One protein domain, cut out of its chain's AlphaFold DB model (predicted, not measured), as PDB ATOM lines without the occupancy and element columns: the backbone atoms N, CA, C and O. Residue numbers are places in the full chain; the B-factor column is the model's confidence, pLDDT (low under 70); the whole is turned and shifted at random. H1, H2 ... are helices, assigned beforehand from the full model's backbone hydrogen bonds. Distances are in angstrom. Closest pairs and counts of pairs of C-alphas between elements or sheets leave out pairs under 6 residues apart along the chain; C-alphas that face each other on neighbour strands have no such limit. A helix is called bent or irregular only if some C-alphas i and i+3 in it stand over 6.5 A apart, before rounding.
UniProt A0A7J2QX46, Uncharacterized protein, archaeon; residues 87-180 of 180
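AT A GLANCE: This is residues 87 to 180 of the 180 residues of an uncharacterized protein of archaeon (UniProt A0A7J2QX46). A long kinked helix, H4, makes the length of a rod; H3 folds back on it, H2 crosses it, and short H1 packs on H2. The printed part has 94 residues, four named helices, H1 to H4 in order, and no named strand: all helix. It is loose, radius of gyration of the C-alphas 17.8 A, spanning 66 by 24 by 17 A.

IN THESE COORDINATES: Find C-alpha 135 at (50.570, 12.180, -42.406); H4, residues 135 to 176, runs 59.0 A to C-alpha 176 at (40.253, -43.578, -26.124), with a kink of 41 degrees near residue 162. H3 is residues 113 to 128, 22.2 A; H2, 97 to 109, 18.3 A; H1, 88 to 93, only just irregular, C-alphas 89 and 92 being 6.9 A apart.

HOW THE PARTS SIT: Look at Tyr 150 and Ser 121, the closest C-alphas of hairpin H4 and H3, 5.3 A; H4 touches H3 with residues 142 to 154 alone. H4 touches H2 with residues 155 to 166 alone, closest C-alphas Ala 162 and Val 105, 5.4 A, at 69 degrees, a steep tilt only just short of about perpendicular. H1 and H2 form a hairpin, closest C-alphas Phe 91 and Arg 100, 5.5 A. O i to N i+4 pairs are within hydrogen-bond range throughout H2, 11 of 12 in H3, 31 of 38 in H4, 0 of 2 in H1, which has 1 of 3 O i to N i+3.

THE WHOLE: The printed part has no cut and no long link. Residues 171 to 180 have pLDDT under 70; 175 to 180 stand free.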
ATOM      1  N   ASN A  87      54.491 -31.966 -24.759       77.69
ATOM      2  CA  ASN A  87      53.246 -32.716 -24.844       77.69
ATOM      3  C   ASN A  87      52.061 -31.739 -24.732       77.69
ATOM      4  O   ASN A  87      52.039 -30.923 -23.806       77.69
ATOM      5  N   PRO A  88      51.042 -31.822 -25.609       77.62
ATOM      6  CA  PRO A  88      49.879 -30.943 -25.543       77.62
ATOM      7  C   PRO A  88      49.175 -30.918 -24.187       77.62
ATOM      8  O   PRO A  88      48.513 -29.935 -23.865       77.62
ATOM      9  N   ARG A  89      49.322 -31.971 -23.375       77.25
ATOM     10  CA  ARG A  89      48.790 -32.045 -22.005       77.25
ATOM     11  C   ARG A  89      49.460 -31.069 -21.038       77.25
ATOM     12  O   ARG A  89      48.801 -30.594 -20.119       77.25
ATOM     13  N   ASP A  90      50.718 -30.721 -21.280       79.81
ATOM     14  CA  ASP A  90      51.513 -29.883 -20.383       79.81
ATOM     15  C   ASP A  90      51.397 -28.389 -20.705       79.81
ATOM     16  O   ASP A  90      51.912 -27.553 -19.964       79.81
ATOM     17  N   PHE A  91      50.675 -28.020 -21.771       81.12
ATOM     18  CA  PHE A  91      50.474 -26.615 -22.135       81.12
ATOM     19  C   PHE A  91      49.747 -25.821 -21.041       81.12
ATOM     20  O   PHE A  91      50.034 -24.639 -20.870       81.12
ATOM     21  N   GLU A  92      48.821 -26.431 -20.291       77.88
ATOM     22  CA  GLU A  92      48.102 -25.738 -19.210       77.88
ATOM     23  C   GLU A  92      48.989 -25.426 -17.996       77.88
ATOM     24  O   GLU A  92      48.759 -24.408 -17.338       77.88
ATOM     25  N   ASN A  93      50.021 -26.245 -17.760       78.44
ATOM     26  CA  ASN A  93      50.974 -26.121 -16.648       78.44
ATOM     27  C   ASN A  93      52.087 -25.097 -16.922       78.44
ATOM     28  O   ASN A  93      52.997 -24.910 -16.116       78.44
ATOM     29  N   ASP A  94      52.033 -24.438 -18.073       75.81
ATOM     30  CA  ASP A  94      53.012 -23.454 -18.476       75.81
ATOM     31  C   ASP A  94      52.872 -22.146 -17.669       75.81
ATOM     32  O   ASP A  94      51.819 -21.504 -17.664       75.81
ATOM     33  N   ILE A  95      53.967 -21.734 -17.020       74.12
ATOM     34  CA  ILE A  95      54.069 -20.536 -16.168       74.12
ATOM     35  C   ILE A  95      53.757 -19.246 -16.948       74.12
ATOM     36  O   ILE A  95      53.197 -18.298 -16.396       74.12
ATOM     37  N   SER A  96      54.117 -19.176 -18.236       75.88
ATOM     38  CA  SER A  96      53.915 -17.963 -19.034       75.88
ATOM     39  C   SER A  96      52.530 -17.972 -19.696       75.88
ATOM     40  O   SER A  96      52.284 -18.791 -20.586       75.88
ATOM     41  N   PRO A  97      51.626 -17.026 -19.364       79.19
ATOM     42  CA  PRO A  97      50.275 -17.005 -19.926       79.19
ATOM     43  C   PRO A  97      50.285 -16.790 -21.443       79.19
ATOM     44  O   PRO A  97      49.492 -17.398 -22.161       79.19
ATOM     45  N   THR A  98      51.208 -15.976 -21.954       82.69
ATOM     46  CA  THR A  98      51.393 -15.737 -23.391       82.69
ATOM     47  C   THR A  98      51.872 -17.002 -24.103       82.69
ATOM     48  O   THR A  98      51.364 -17.336 -25.174       82.69
ATOM     49  N   ARG A  99      52.799 -17.750 -23.487       76.81
ATOM     50  CA  ARG A  99      53.316 -19.017 -24.027       76.81
ATOM     51  C   ARG A  99      52.228 -20.085 -24.057       76.81
ATOM     52  O   ARG A  99      51.974 -20.648 -25.118       76.81
ATOM     53  N   ARG A 100      51.499 -20.245 -22.951       82.56
ATOM     54  CA  ARG A 100      50.328 -21.121 -22.852       82.56
ATOM     55  C   ARG A 100      49.320 -20.847 -23.965       82.56
ATOM     56  O   ARG A 100      48.944 -21.757 -24.700       82.56
ATOM     57  N   ARG A 101      48.894 -19.587 -24.113       85.94
ATOM     58  CA  ARG A 101      47.913 -19.194 -25.138       85.94
ATOM     59  C   ARG A 101      48.430 -19.470 -26.545       85.94
ATOM     60  O   ARG A 101      47.710 -20.059 -27.344       85.94
ATOM     61  N   SER A 102      49.681 -19.107 -26.830       85.94
ATOM     62  CA  SER A 102      50.276 -19.335 -28.147       85.94
ATOM     63  C   SER A 102      50.406 -20.822 -28.484       85.94
ATOM     64  O   SER A 102      50.129 -21.199 -29.619       85.94
ATOM     65  N   ASN A 103      50.801 -21.668 -27.528       86.31
ATOM     66  CA  ASN A 103      50.922 -23.113 -27.742       86.31
ATOM     67  C   ASN A 103      49.556 -23.748 -28.030       86.31
ATOM     68  O   ASN A 103      49.432 -24.544 -28.957       86.31
ATOM     69  N   ILE A 104      48.514 -23.336 -27.301       86.69
ATOM     70  CA  ILE A 104      47.138 -23.813 -27.503       86.69
ATOM     71  C   ILE A 104      46.604 -23.405 -28.883       86.69
ATOM     72  O   ILE A 104      46.099 -24.253 -29.617       86.69
ATOM     73  N   VAL A 105      46.745 -22.132 -29.268       87.56
ATOM     74  CA  VAL A 105      46.292 -21.636 -30.580       87.56
ATOM     75  C   VAL A 105      47.023 -22.355 -31.714       87.56
ATOM     76  O   VAL A 105      46.385 -22.861 -32.639       87.56
ATOM     77  N   LYS A 106      48.351 -22.477 -31.606       89.06
ATOM     78  CA  LYS A 106      49.186 -23.171 -32.590       89.06
ATOM     79  C   LYS A 106      48.847 -24.660 -32.697       89.06
ATOM     80  O   LYS A 106      48.855 -25.196 -33.797       89.06
ATOM     81  N   TYR A 107      48.514 -25.327 -31.595       87.44
ATOM     82  CA  TYR A 107      48.108 -26.734 -31.615       87.44
ATOM     83  C   TYR A 107      46.752 -26.955 -32.295       87.44
ATOM     84  O   TYR A 107      46.556 -27.949 -32.992       87.44
ATOM     85  N   VAL A 108      45.798 -26.039 -32.105       87.38
ATOM     86  CA  VAL A 108      44.447 -26.188 -32.665       87.38
ATOM     87  C   VAL A 108      44.403 -25.849 -34.150       87.38
ATOM     88  O   VAL A 108      43.803 -26.606 -34.917       87.38
ATOM     89  N   TYR A 109      45.034 -24.742 -34.546       87.38
ATOM     90  CA  TYR A 109      44.915 -24.194 -35.896       87.38
ATOM     91  C   TYR A 109      46.199 -24.263 -36.741       87.38
ATOM     92  O   TYR A 109      46.168 -23.962 -37.934       87.38
ATOM     93  N   GLY A 110      47.329 -24.660 -36.154       84.81
ATOM     94  CA  GLY A 110      48.624 -24.746 -36.831       84.81
ATOM     95  C   GLY A 110      49.429 -23.441 -36.831       84.81
ATOM     96  O   GLY A 110      49.001 -22.397 -36.341       84.81
ATOM     97  N   GLU A 111      50.632 -23.494 -37.409       82.19
ATOM     98  CA  GLU A 111      51.584 -22.367 -37.431       82.19
ATOM     99  C   GLU A 111      51.156 -21.192 -38.319       82.19
ATOM    100  O   GLU A 111      51.589 -20.060 -38.106       82.19
ATOM    101  N   LYS A 112      50.296 -21.441 -39.313       85.31
ATOM    102  CA  LYS A 112      49.914 -20.439 -40.320       85.31
ATOM    103  C   LYS A 112      48.909 -19.402 -39.809       85.31
ATOM    104  O   LYS A 112      48.743 -18.363 -40.444       85.31
ATOM    105  N   VAL A 113      48.276 -19.637 -38.658       87.00
ATOM    106  CA  VAL A 113      47.288 -18.705 -38.092       87.00
ATOM    107  C   VAL A 113      47.881 -17.346 -37.744       87.00
ATOM    108  O   VAL A 113      47.197 -16.339 -37.912       87.00
ATOM    109  N   ASN A 114      49.158 -17.289 -37.358       85.94
ATOM    110  CA  ASN A 114      49.834 -16.021 -37.079       85.94
ATOM    111  C   ASN A 114      49.782 -15.092 -38.300       85.94
ATOM    112  O   ASN A 114      49.442 -13.920 -38.172       85.94
ATOM    113  N   TRP A 115      50.058 -15.630 -39.493       87.12
ATOM    114  CA  TRP A 115      50.017 -14.866 -40.740       87.12
ATOM    115  C   TRP A 115      48.600 -14.463 -41.127       87.12
ATOM    116  O   TRP A 115      48.381 -13.318 -41.512       87.12
ATOM    117  N   GLY A 116      47.629 -15.369 -40.971       90.69
ATOM    118  CA  GLY A 116      46.222 -15.051 -41.220       90.69
ATOM    119  C   GLY A 116      45.737 -13.890 -40.350       90.69
ATOM    120  O   GLY A 116      45.161 -12.933 -40.858       90.69
ATOM    121  N   ILE A 117      46.044 -13.923 -39.051       92.00
ATOM    122  CA  ILE A 117      45.652 -12.867 -38.110       92.00
ATOM    123  C   ILE A 117      46.415 -11.568 -38.375       92.00
ATOM    124  O   ILE A 117      45.814 -10.501 -38.296       92.00
ATOM    125  N   ALA A 118      47.694 -11.637 -38.758       90.06
ATOM    126  CA  ALA A 118      48.457 -10.463 -39.174       90.06
ATOM    127  C   ALA A 118      47.804  -9.764 -40.378       90.06
ATOM    128  O   ALA A 118      47.541  -8.563 -40.322       90.06
ATOM    129  N   ILE A 119      47.448 -10.512 -41.425       92.69
ATOM    130  CA  ILE A 119      46.776  -9.957 -42.609       92.69
ATOM    131  C   ILE A 119      45.429  -9.334 -42.224       92.69
ATOM    132  O   ILE A 119      45.154  -8.193 -42.589       92.69
ATOM    133  N   VAL A 120      44.614 -10.038 -41.432       93.94
ATOM    134  CA  VAL A 120      43.317  -9.520 -40.969       93.94
ATOM    135  C   VAL A 120      43.491  -8.247 -40.140       93.94
ATOM    136  O   VAL A 120      42.749  -7.292 -40.344       93.94
ATOM    137  N   SER A 121      44.491  -8.178 -39.256       93.69
ATOM    138  CA  SER A 121      44.752  -6.975 -38.455       93.69
ATOM    139  C   SER A 121      45.143  -5.764 -39.308       93.69
ATOM    140  O   SER A 121      44.672  -4.658 -39.045       93.69
ATOM    141  N   VAL A 122      45.923  -5.966 -40.376       92.50
ATOM    142  CA  VAL A 122      46.245  -4.904 -41.342       92.50
ATOM    143  C   VAL A 122      44.984  -4.441 -42.064       92.50
ATOM    144  O   VAL A 122      44.702  -3.244 -42.074       92.50
ATOM    145  N   LEU A 123      44.186  -5.372 -42.596       93.50
ATOM    146  CA  LEU A 123      42.944  -5.045 -43.299       93.50
ATOM    147  C   LEU A 123      41.957  -4.298 -42.399       93.50
ATOM    148  O   LEU A 123      41.426  -3.273 -42.809       93.50
ATOM    149  N   MET A 124      41.755  -4.747 -41.157       92.56
ATOM    150  CA  MET A 124      40.881  -4.053 -40.205       92.56
ATOM    151  C   MET A 124      41.375  -2.642 -39.891       92.56
ATOM    152  O   MET A 124      40.562  -1.730 -39.768       92.56
ATOM    153  N   THR A 125      42.692  -2.434 -39.810       92.94
ATOM    154  CA  THR A 125      43.242  -1.095 -39.564       92.94
ATOM    155  C   THR A 125      42.887  -0.126 -40.694       92.94
ATOM    156  O   THR A 125      42.559   1.023 -40.408       92.94
ATOM    157  N   LEU A 126      42.871  -0.584 -41.954       89.81
ATOM    158  CA  LEU A 126      42.479   0.244 -43.105       89.81
ATOM    159  C   LEU A 126      41.021   0.724 -43.030       89.81
ATOM    160  O   LEU A 126      40.713   1.787 -43.555       89.81
ATOM    161  N   PHE A 127      40.132  -0.035 -42.382       91.19
ATOM    162  CA  PHE A 127      38.729   0.356 -42.195       91.19
ATOM    163  C   PHE A 127      38.503   1.259 -40.975       91.19
ATOM    164  O   PHE A 127      37.479   1.931 -40.899       91.19
ATOM    165  N   ILE A 128      39.423   1.258 -40.008       90.50
ATOM    166  CA  ILE A 128      39.300   2.035 -38.764       90.50
ATOM    167  C   ILE A 128      39.934   3.420 -38.911       90.50
ATOM    168  O   ILE A 128      39.441   4.393 -38.342       90.50
ATOM    169  N   VAL A 129      41.051   3.513 -39.634       88.31
ATOM    170  CA  VAL A 129      41.825   4.750 -39.751       88.31
ATOM    171  C   VAL A 129      41.383   5.530 -40.981       88.31
ATOM    172  O   VAL A 129      41.601   5.099 -42.110       88.31
ATOM    173  N   ASP A 130      40.831   6.720 -40.758       86.88
ATOM    174  CA  ASP A 130      40.491   7.643 -41.836       86.88
ATOM    175  C   ASP A 130      41.773   8.155 -42.545       86.88
ATOM    176  O   ASP A 130      42.651   8.739 -41.890       86.88
ATOM    177  N   PRO A 131      41.919   7.957 -43.872       85.31
ATOM    178  CA  PRO A 131      43.094   8.393 -44.628       85.31
ATOM    179  C   PRO A 131      43.234   9.918 -44.738       85.31
ATOM    180  O   PRO A 131      44.294  10.395 -45.141       85.31
ATOM    181  N   THR A 132      42.201  10.691 -44.392       87.69
ATOM    182  CA  THR A 132      42.228  12.164 -44.420       87.69
ATOM    183  C   THR A 132      42.999  12.786 -43.253       87.69
ATOM    184  O   THR A 132      43.295  13.983 -43.258       87.69
ATOM    185  N   ILE A 133      43.372  11.983 -42.254       88.31
ATOM    186  CA  ILE A 133      44.160  12.428 -41.106       88.31
ATOM    187  C   ILE A 133      45.575  12.852 -41.559       88.31
ATOM    188  O   ILE A 133      46.150  12.326 -42.507       88.31
ATOM    189  N   GLY A 134      46.190  13.810 -40.855       90.75
ATOM    190  CA  GLY A 134      47.552  14.266 -41.154       90.75
ATOM    191  C   GLY A 134      48.601  13.138 -41.177       90.75
ATOM    192  O   GLY A 134      48.601  12.252 -40.319       90.75
ATOM    193  N   ARG A 135      49.552  13.219 -42.121       86.06
ATOM    194  CA  ARG A 135      50.570  12.180 -42.406       86.06
ATOM    195  C   ARG A 135      51.331  11.692 -41.172       86.06
ATOM    196  O   ARG A 135      51.502  10.493 -41.000       86.06
ATOM    197  N   LEU A 136      51.733  12.607 -40.287       84.31
ATOM    198  CA  LEU A 136      52.431  12.264 -39.042       84.31
ATOM    199  C   LEU A 136      51.576  11.391 -38.119       84.31
ATOM    200  O   LEU A 136      52.056  10.387 -37.607       84.31
ATOM    201  N   LYS A 137      50.297  11.736 -37.938       86.12
ATOM    202  CA  LYS A 137      49.380  10.947 -37.107       86.12
ATOM    203  C   LYS A 137      49.154   9.561 -37.712       86.12
ATOM    204  O   LYS A 137      49.175   8.590 -36.967       86.12
ATOM    205  N   LEU A 138      49.029   9.458 -39.040       88.12
ATOM    206  CA  LEU A 138      48.918   8.174 -39.743       88.12
ATOM    207  C   LEU A 138      50.145   7.282 -39.501       88.12
ATOM    208  O   LEU A 138      49.984   6.107 -39.176       88.12
ATOM    209  N   SER A 139      51.361   7.834 -39.591       84.69
ATOM    210  CA  SER A 139      52.603   7.078 -39.370       84.69
ATOM    211  C   SER A 139      52.709   6.455 -37.975       84.69
ATOM    212  O   SER A 139      53.355   5.420 -37.838       84.69
ATOM    213  N   PHE A 140      52.069   7.039 -36.957       87.88
ATOM    214  CA  PHE A 140      52.013   6.465 -35.609       87.88
ATOM    215  C   PHE A 140      50.784   5.574 -35.384       87.88
ATOM    216  O   PHE A 140      50.920   4.500 -34.796       87.88
ATOM    217  N   LEU A 141      49.602   5.985 -35.861       88.88
ATOM    218  CA  LEU A 141      48.354   5.246 -35.644       88.88
ATOM    219  C   LEU A 141      48.370   3.876 -36.316       88.88
ATOM    220  O   LEU A 141      47.946   2.903 -35.701       88.88
ATOM    221  N   TYR A 142      48.841   3.790 -37.565       89.31
ATOM    222  CA  TYR A 142      48.798   2.536 -38.319       89.31
ATOM    223  C   TYR A 142      49.589   1.421 -37.623       89.31
ATOM    224  O   TYR A 142      48.993   0.390 -37.310       89.31
ATOM    225  N   PRO A 143      50.888   1.594 -37.305       91.00
ATOM    226  CA  PRO A 143      51.645   0.554 -36.615       91.00
ATOM    227  C   PRO A 143      51.062   0.206 -35.244       91.00
ATOM    228  O   PRO A 143      51.027  -0.972 -34.886       91.00
ATOM    229  N   SER A 144      50.580   1.199 -34.480       90.94
ATOM    230  CA  SER A 144      50.037   0.937 -33.144       90.94
ATOM    231  C   SER A 144      48.738   0.136 -33.214       90.94
ATOM    232  O   SER A 144      48.607  -0.857 -32.505       90.94
ATOM    233  N   LEU A 145      47.802   0.516 -34.090       92.94
ATOM    234  CA  LEU A 145      46.534  -0.194 -34.268       92.94
ATOM    235  C   LEU A 145      46.735  -1.594 -34.828       92.94
ATOM    236  O   LEU A 145      46.117  -2.521 -34.312       92.94
ATOM    237  N   ILE A 146      47.620  -1.770 -35.816       92.94
ATOM    238  CA  ILE A 146      47.939  -3.098 -36.358       92.94
ATOM    239  C   ILE A 146      48.425  -4.010 -35.232       92.94
ATOM    240  O   ILE A 146      47.919  -5.122 -35.084       92.94
ATOM    241  N   LEU A 147      49.357  -3.536 -34.396       92.75
ATOM    242  CA  LEU A 147      49.842  -4.299 -33.246       92.75
ATOM    243  C   LEU A 147      48.712  -4.599 -32.257       92.75
ATOM    244  O   LEU A 147      48.526  -5.754 -31.876       92.75
ATOM    245  N   THR A 148      47.930  -3.599 -31.853       92.81
ATOM    246  CA  THR A 148      46.842  -3.791 -30.885       92.81
ATOM    247  C   THR A 148      45.785  -4.774 -31.393       92.81
ATOM    248  O   THR A 148      45.397  -5.684 -30.658       92.81
ATOM    249  N   LEU A 149      45.368  -4.652 -32.655       93.19
ATOM    250  CA  LEU A 149      44.417  -5.563 -33.291       93.19
ATOM    251  C   LEU A 149      44.997  -6.965 -33.427       93.19
ATOM    252  O   LEU A 149      44.310  -7.929 -33.104       93.19
ATOM    253  N   TYR A 150      46.261  -7.096 -33.833       93.75
ATOM    254  CA  TYR A 150      46.933  -8.390 -33.893       93.75
ATOM    255  C   TYR A 150      46.922  -9.086 -32.527       93.75
ATOM    256  O   TYR A 150      46.500 -10.238 -32.422       93.75
ATOM    257  N   PHE A 151      47.326  -8.387 -31.461       91.12
ATOM    258  CA  PHE A 151      47.326  -8.943 -30.107       91.12
ATOM    259  C   PHE A 151      45.911  -9.301 -29.631       91.12
ATOM    260  O   PHE A 151      45.720 -10.383 -29.069       91.12
ATOM    261  N   GLY A 152      44.920  -8.440 -29.878       92.06
ATOM    262  CA  GLY A 152      43.524  -8.682 -29.507       92.06
ATOM    263  C   GLY A 152      42.908  -9.875 -30.242       92.06
ATOM    264  O   GLY A 152      42.292 -10.744 -29.621       92.06
ATOM    265  N   LEU A 153      43.130  -9.973 -31.551       92.25
ATOM    266  CA  LEU A 153      42.648 -11.085 -32.368       92.25
ATOM    267  C   LEU A 153      43.362 -12.394 -32.015       92.25
ATOM    268  O   LEU A 153      42.707 -13.420 -31.863       92.25
ATOM    269  N   TYR A 154      44.683 -12.374 -31.834       90.56
ATOM    270  CA  TYR A 154      45.460 -13.582 -31.551       90.56
ATOM    271  C   TYR A 154      45.241 -14.107 -30.126       90.56
ATOM    272  O   TYR A 154      44.856 -15.261 -29.925       90.56
ATOM    273  N   PHE A 155      45.459 -13.270 -29.108       87.69
ATOM    274  CA  PHE A 155      45.392 -13.699 -27.706       87.69
ATOM    275  C   PHE A 155      44.002 -13.599 -27.084       87.69
ATOM    276  O   PHE A 155      43.790 -14.188 -26.019       87.69
ATOM    277  N   GLY A 156      43.097 -12.840 -27.701       89.62
ATOM    278  CA  GLY A 156      41.690 -12.764 -27.325       89.62
ATOM    279  C   GLY A 156      40.872 -13.752 -28.143       89.62
ATOM    280  O   GLY A 156      40.560 -14.835 -27.656       89.62
ATOM    281  N   VAL A 157      40.562 -13.396 -29.391       90.69
ATOM    282  CA  VAL A 157      39.583 -14.114 -30.227       90.69
ATOM    283  C   VAL A 157      40.036 -15.539 -30.559       90.69
ATOM    284  O   VAL A 157      39.345 -16.501 -30.227       90.69
ATOM    285  N   ALA A 158      41.210 -15.707 -31.168       90.69
ATOM    286  CA  ALA A 158      41.690 -17.020 -31.590       90.69
ATOM    287  C   ALA A 158      41.914 -17.956 -30.397       90.69
ATOM    288  O   ALA A 158      41.566 -19.133 -30.462       90.69
ATOM    289  N   TYR A 159      42.431 -17.438 -29.280       90.56
ATOM    290  CA  TYR A 159      42.551 -18.215 -28.047       90.56
ATOM    291  C   TYR A 159      41.190 -18.627 -27.472       90.56
ATOM    292  O   TYR A 159      41.041 -19.777 -27.056       90.56
ATOM    293  N   TRP A 160      40.198 -17.731 -27.473       91.56
ATOM    294  CA  TRP A 160      38.859 -18.012 -26.951       91.56
ATOM    295  C   TRP A 160      38.207 -19.201 -27.658       91.56
ATOM    296  O   TRP A 160      37.629 -20.062 -26.999       91.56
ATOM    297  N   PHE A 161      38.353 -19.288 -28.981       91.44
ATOM    298  CA  PHE A 161      37.857 -20.426 -29.758       91.44
ATOM    299  C   PHE A 161      38.780 -21.650 -29.688       91.44
ATOM    300  O   PHE A 161      38.294 -22.780 -29.630       91.44
ATOM    301  N   ALA A 162      40.102 -21.462 -29.630       89.19
ATOM    302  CA  ALA A 162      41.047 -22.571 -29.522       89.19
ATOM    303  C   ALA A 162      40.911 -23.324 -28.195       89.19
ATOM    304  O   ALA A 162      41.011 -24.547 -28.166       89.19
ATOM    305  N   TYR A 163      40.680 -22.623 -27.087       89.50
ATOM    306  CA  TYR A 163      40.661 -23.217 -25.754       89.50
ATOM    307  C   TYR A 163      39.621 -24.341 -25.551       89.50
ATOM    308  O   TYR A 163      40.008 -25.415 -25.075       89.50
ATOM    309  N   PRO A 164      38.330 -24.180 -25.913       89.31
ATOM    310  CA  PRO A 164      37.359 -25.266 -25.807       89.31
ATOM    311  C   PRO A 164      37.719 -26.443 -26.723       89.31
ATOM    312  O   PRO A 164      37.668 -27.592 -26.284       89.31
ATOM    313  N   ILE A 165      38.162 -26.173 -27.957       87.94
ATOM    314  CA  ILE A 165      38.572 -27.212 -28.917       87.94
ATOM    315  C   ILE A 165      39.769 -28.005 -28.374       87.94
ATOM    316  O   ILE A 165      39.779 -29.237 -28.419       87.94
ATOM    317  N   TYR A 166      40.755 -27.310 -27.809       88.50
ATOM    318  CA  TYR A 166      41.915 -27.900 -27.149       88.50
ATOM    319  C   TYR A 166      41.498 -28.824 -26.000       88.50
ATOM    320  O   TYR A 166      41.910 -29.985 -25.971       88.50
ATOM    321  N   LYS A 167      40.618 -28.361 -25.100       86.19
ATOM    322  CA  LYS A 167      40.118 -29.188 -23.990       86.19
ATOM    323  C   LYS A 167      39.426 -30.455 -24.476       86.19
ATOM    324  O   LYS A 167      39.648 -31.514 -23.890       86.19
ATOM    325  N   ILE A 168      38.620 -30.365 -25.534       86.62
ATOM    326  CA  ILE A 168      37.931 -31.523 -26.117       86.62
ATOM    327  C   ILE A 168      38.942 -32.510 -26.705       86.62
ATOM    328  O   ILE A 168      38.865 -33.698 -26.403       86.62
ATOM    329  N   ARG A 169      39.927 -32.046 -27.487       83.62
ATOM    330  CA  ARG A 169      40.939 -32.926 -28.101       83.62
ATOM    331  C   ARG A 169      41.820 -33.617 -27.060       83.62
ATOM    332  O   ARG A 169      42.036 -34.824 -27.145       83.62
ATOM    333  N   VAL A 170      42.278 -32.886 -26.046       82.56
ATOM    334  CA  VAL A 170      43.186 -33.425 -25.022       82.56
ATOM    335  C   VAL A 170      42.459 -34.342 -24.030       82.56
ATOM    336  O   VAL A 170      42.957 -35.430 -23.731       82.56
ATOM    337  N   LYS A 171      41.259 -33.970 -23.554       65.06
ATOM    338  CA  LYS A 171      40.470 -34.820 -22.637       65.06
ATOM    339  C   LYS A 171      39.762 -35.973 -23.356       65.06
ATOM    340  O   LYS A 171      39.680 -37.064 -22.799       65.06
ATOM    341  N   GLY A 172      39.287 -35.763 -24.583       59.12
ATOM    342  CA  GLY A 172      38.664 -36.799 -25.414       59.12
ATOM    343  C   GLY A 172      39.660 -37.877 -25.846       59.12
ATOM    344  O   GLY A 172      39.372 -39.064 -25.717       59.12
ATOM    345  N   GLY A 173      40.881 -37.486 -26.230       57.28
ATOM    346  CA  GLY A 173      41.959 -38.432 -26.538       57.28
ATOM    347  C   GLY A 173      42.396 -39.291 -25.343       57.28
ATOM    348  O   GLY A 173      42.816 -40.431 -25.523       57.28
ATOM    349  N   SER A 174      42.240 -38.797 -24.108       51.22
ATOM    350  CA  SER A 174      42.546 -39.572 -22.899       51.22
ATOM    351  C   SER A 174      41.536 -40.685 -22.599       51.22
ATOM    352  O   SER A 174      41.900 -41.624 -21.893       51.22
ATOM    353  N   LYS A 175      40.292 -40.598 -23.092       48.78
ATOM    354  CA  LYS A 175      39.297 -41.673 -22.924       48.78
ATOM    355  C   LYS A 175      39.571 -42.839 -23.879       48.78
ATOM    356  O   LYS A 175      39.554 -43.982 -23.442       48.78
ATOM    357  N   ASN A 176      39.938 -42.547 -25.127       47.25
ATOM    358  CA  ASN A 176      40.253 -43.578 -26.124       47.25
ATOM    359  C   ASN A 176      41.590 -44.293 -25.852       47.25
ATOM    360  O   ASN A 176      41.728 -45.468 -26.169       47.25
ATOM    361  N   ALA A 177      42.562 -43.619 -25.227       48.59
ATOM    362  CA  ALA A 177      43.843 -44.225 -24.844       48.59
ATOM    363  C   ALA A 177      43.772 -45.116 -23.586       48.59
ATOM    364  O   ALA A 177      44.729 -45.820 -23.305       48.59
ATOM    365  N   LYS A 178      42.676 -45.065 -22.816       46.00
ATOM    366  CA  LYS A 178      42.445 -45.921 -21.635       46.00
ATOM    367  C   LYS A 178      41.632 -47.186 -21.950       46.00
ATOM    368  O   LYS A 178      41.418 -47.993 -21.056       46.00
ATOM    369  N   GLN A 179      41.132 -47.306 -23.180       47.28
ATOM    370  CA  GLN A 179      40.347 -48.447 -23.672       47.28
ATOM    371  C   GLN A 179      41.144 -49.366 -24.616       47.28
ATOM    372  O   GLN A 179      40.583 -50.320 -25.147       47.28
ATOM    373  N   ARG A 180      42.431 -49.079 -24.833       39.66
ATOM    374  CA  ARG A 180      43.414 -49.985 -25.438       39.66
ATOM    375  C   ARG A 180      44.419 -50.377 -24.369       39.66
ATOM    376  O   ARG A 180      44.911 -51.517 -24.455       39.66
TER     377      ARG A 180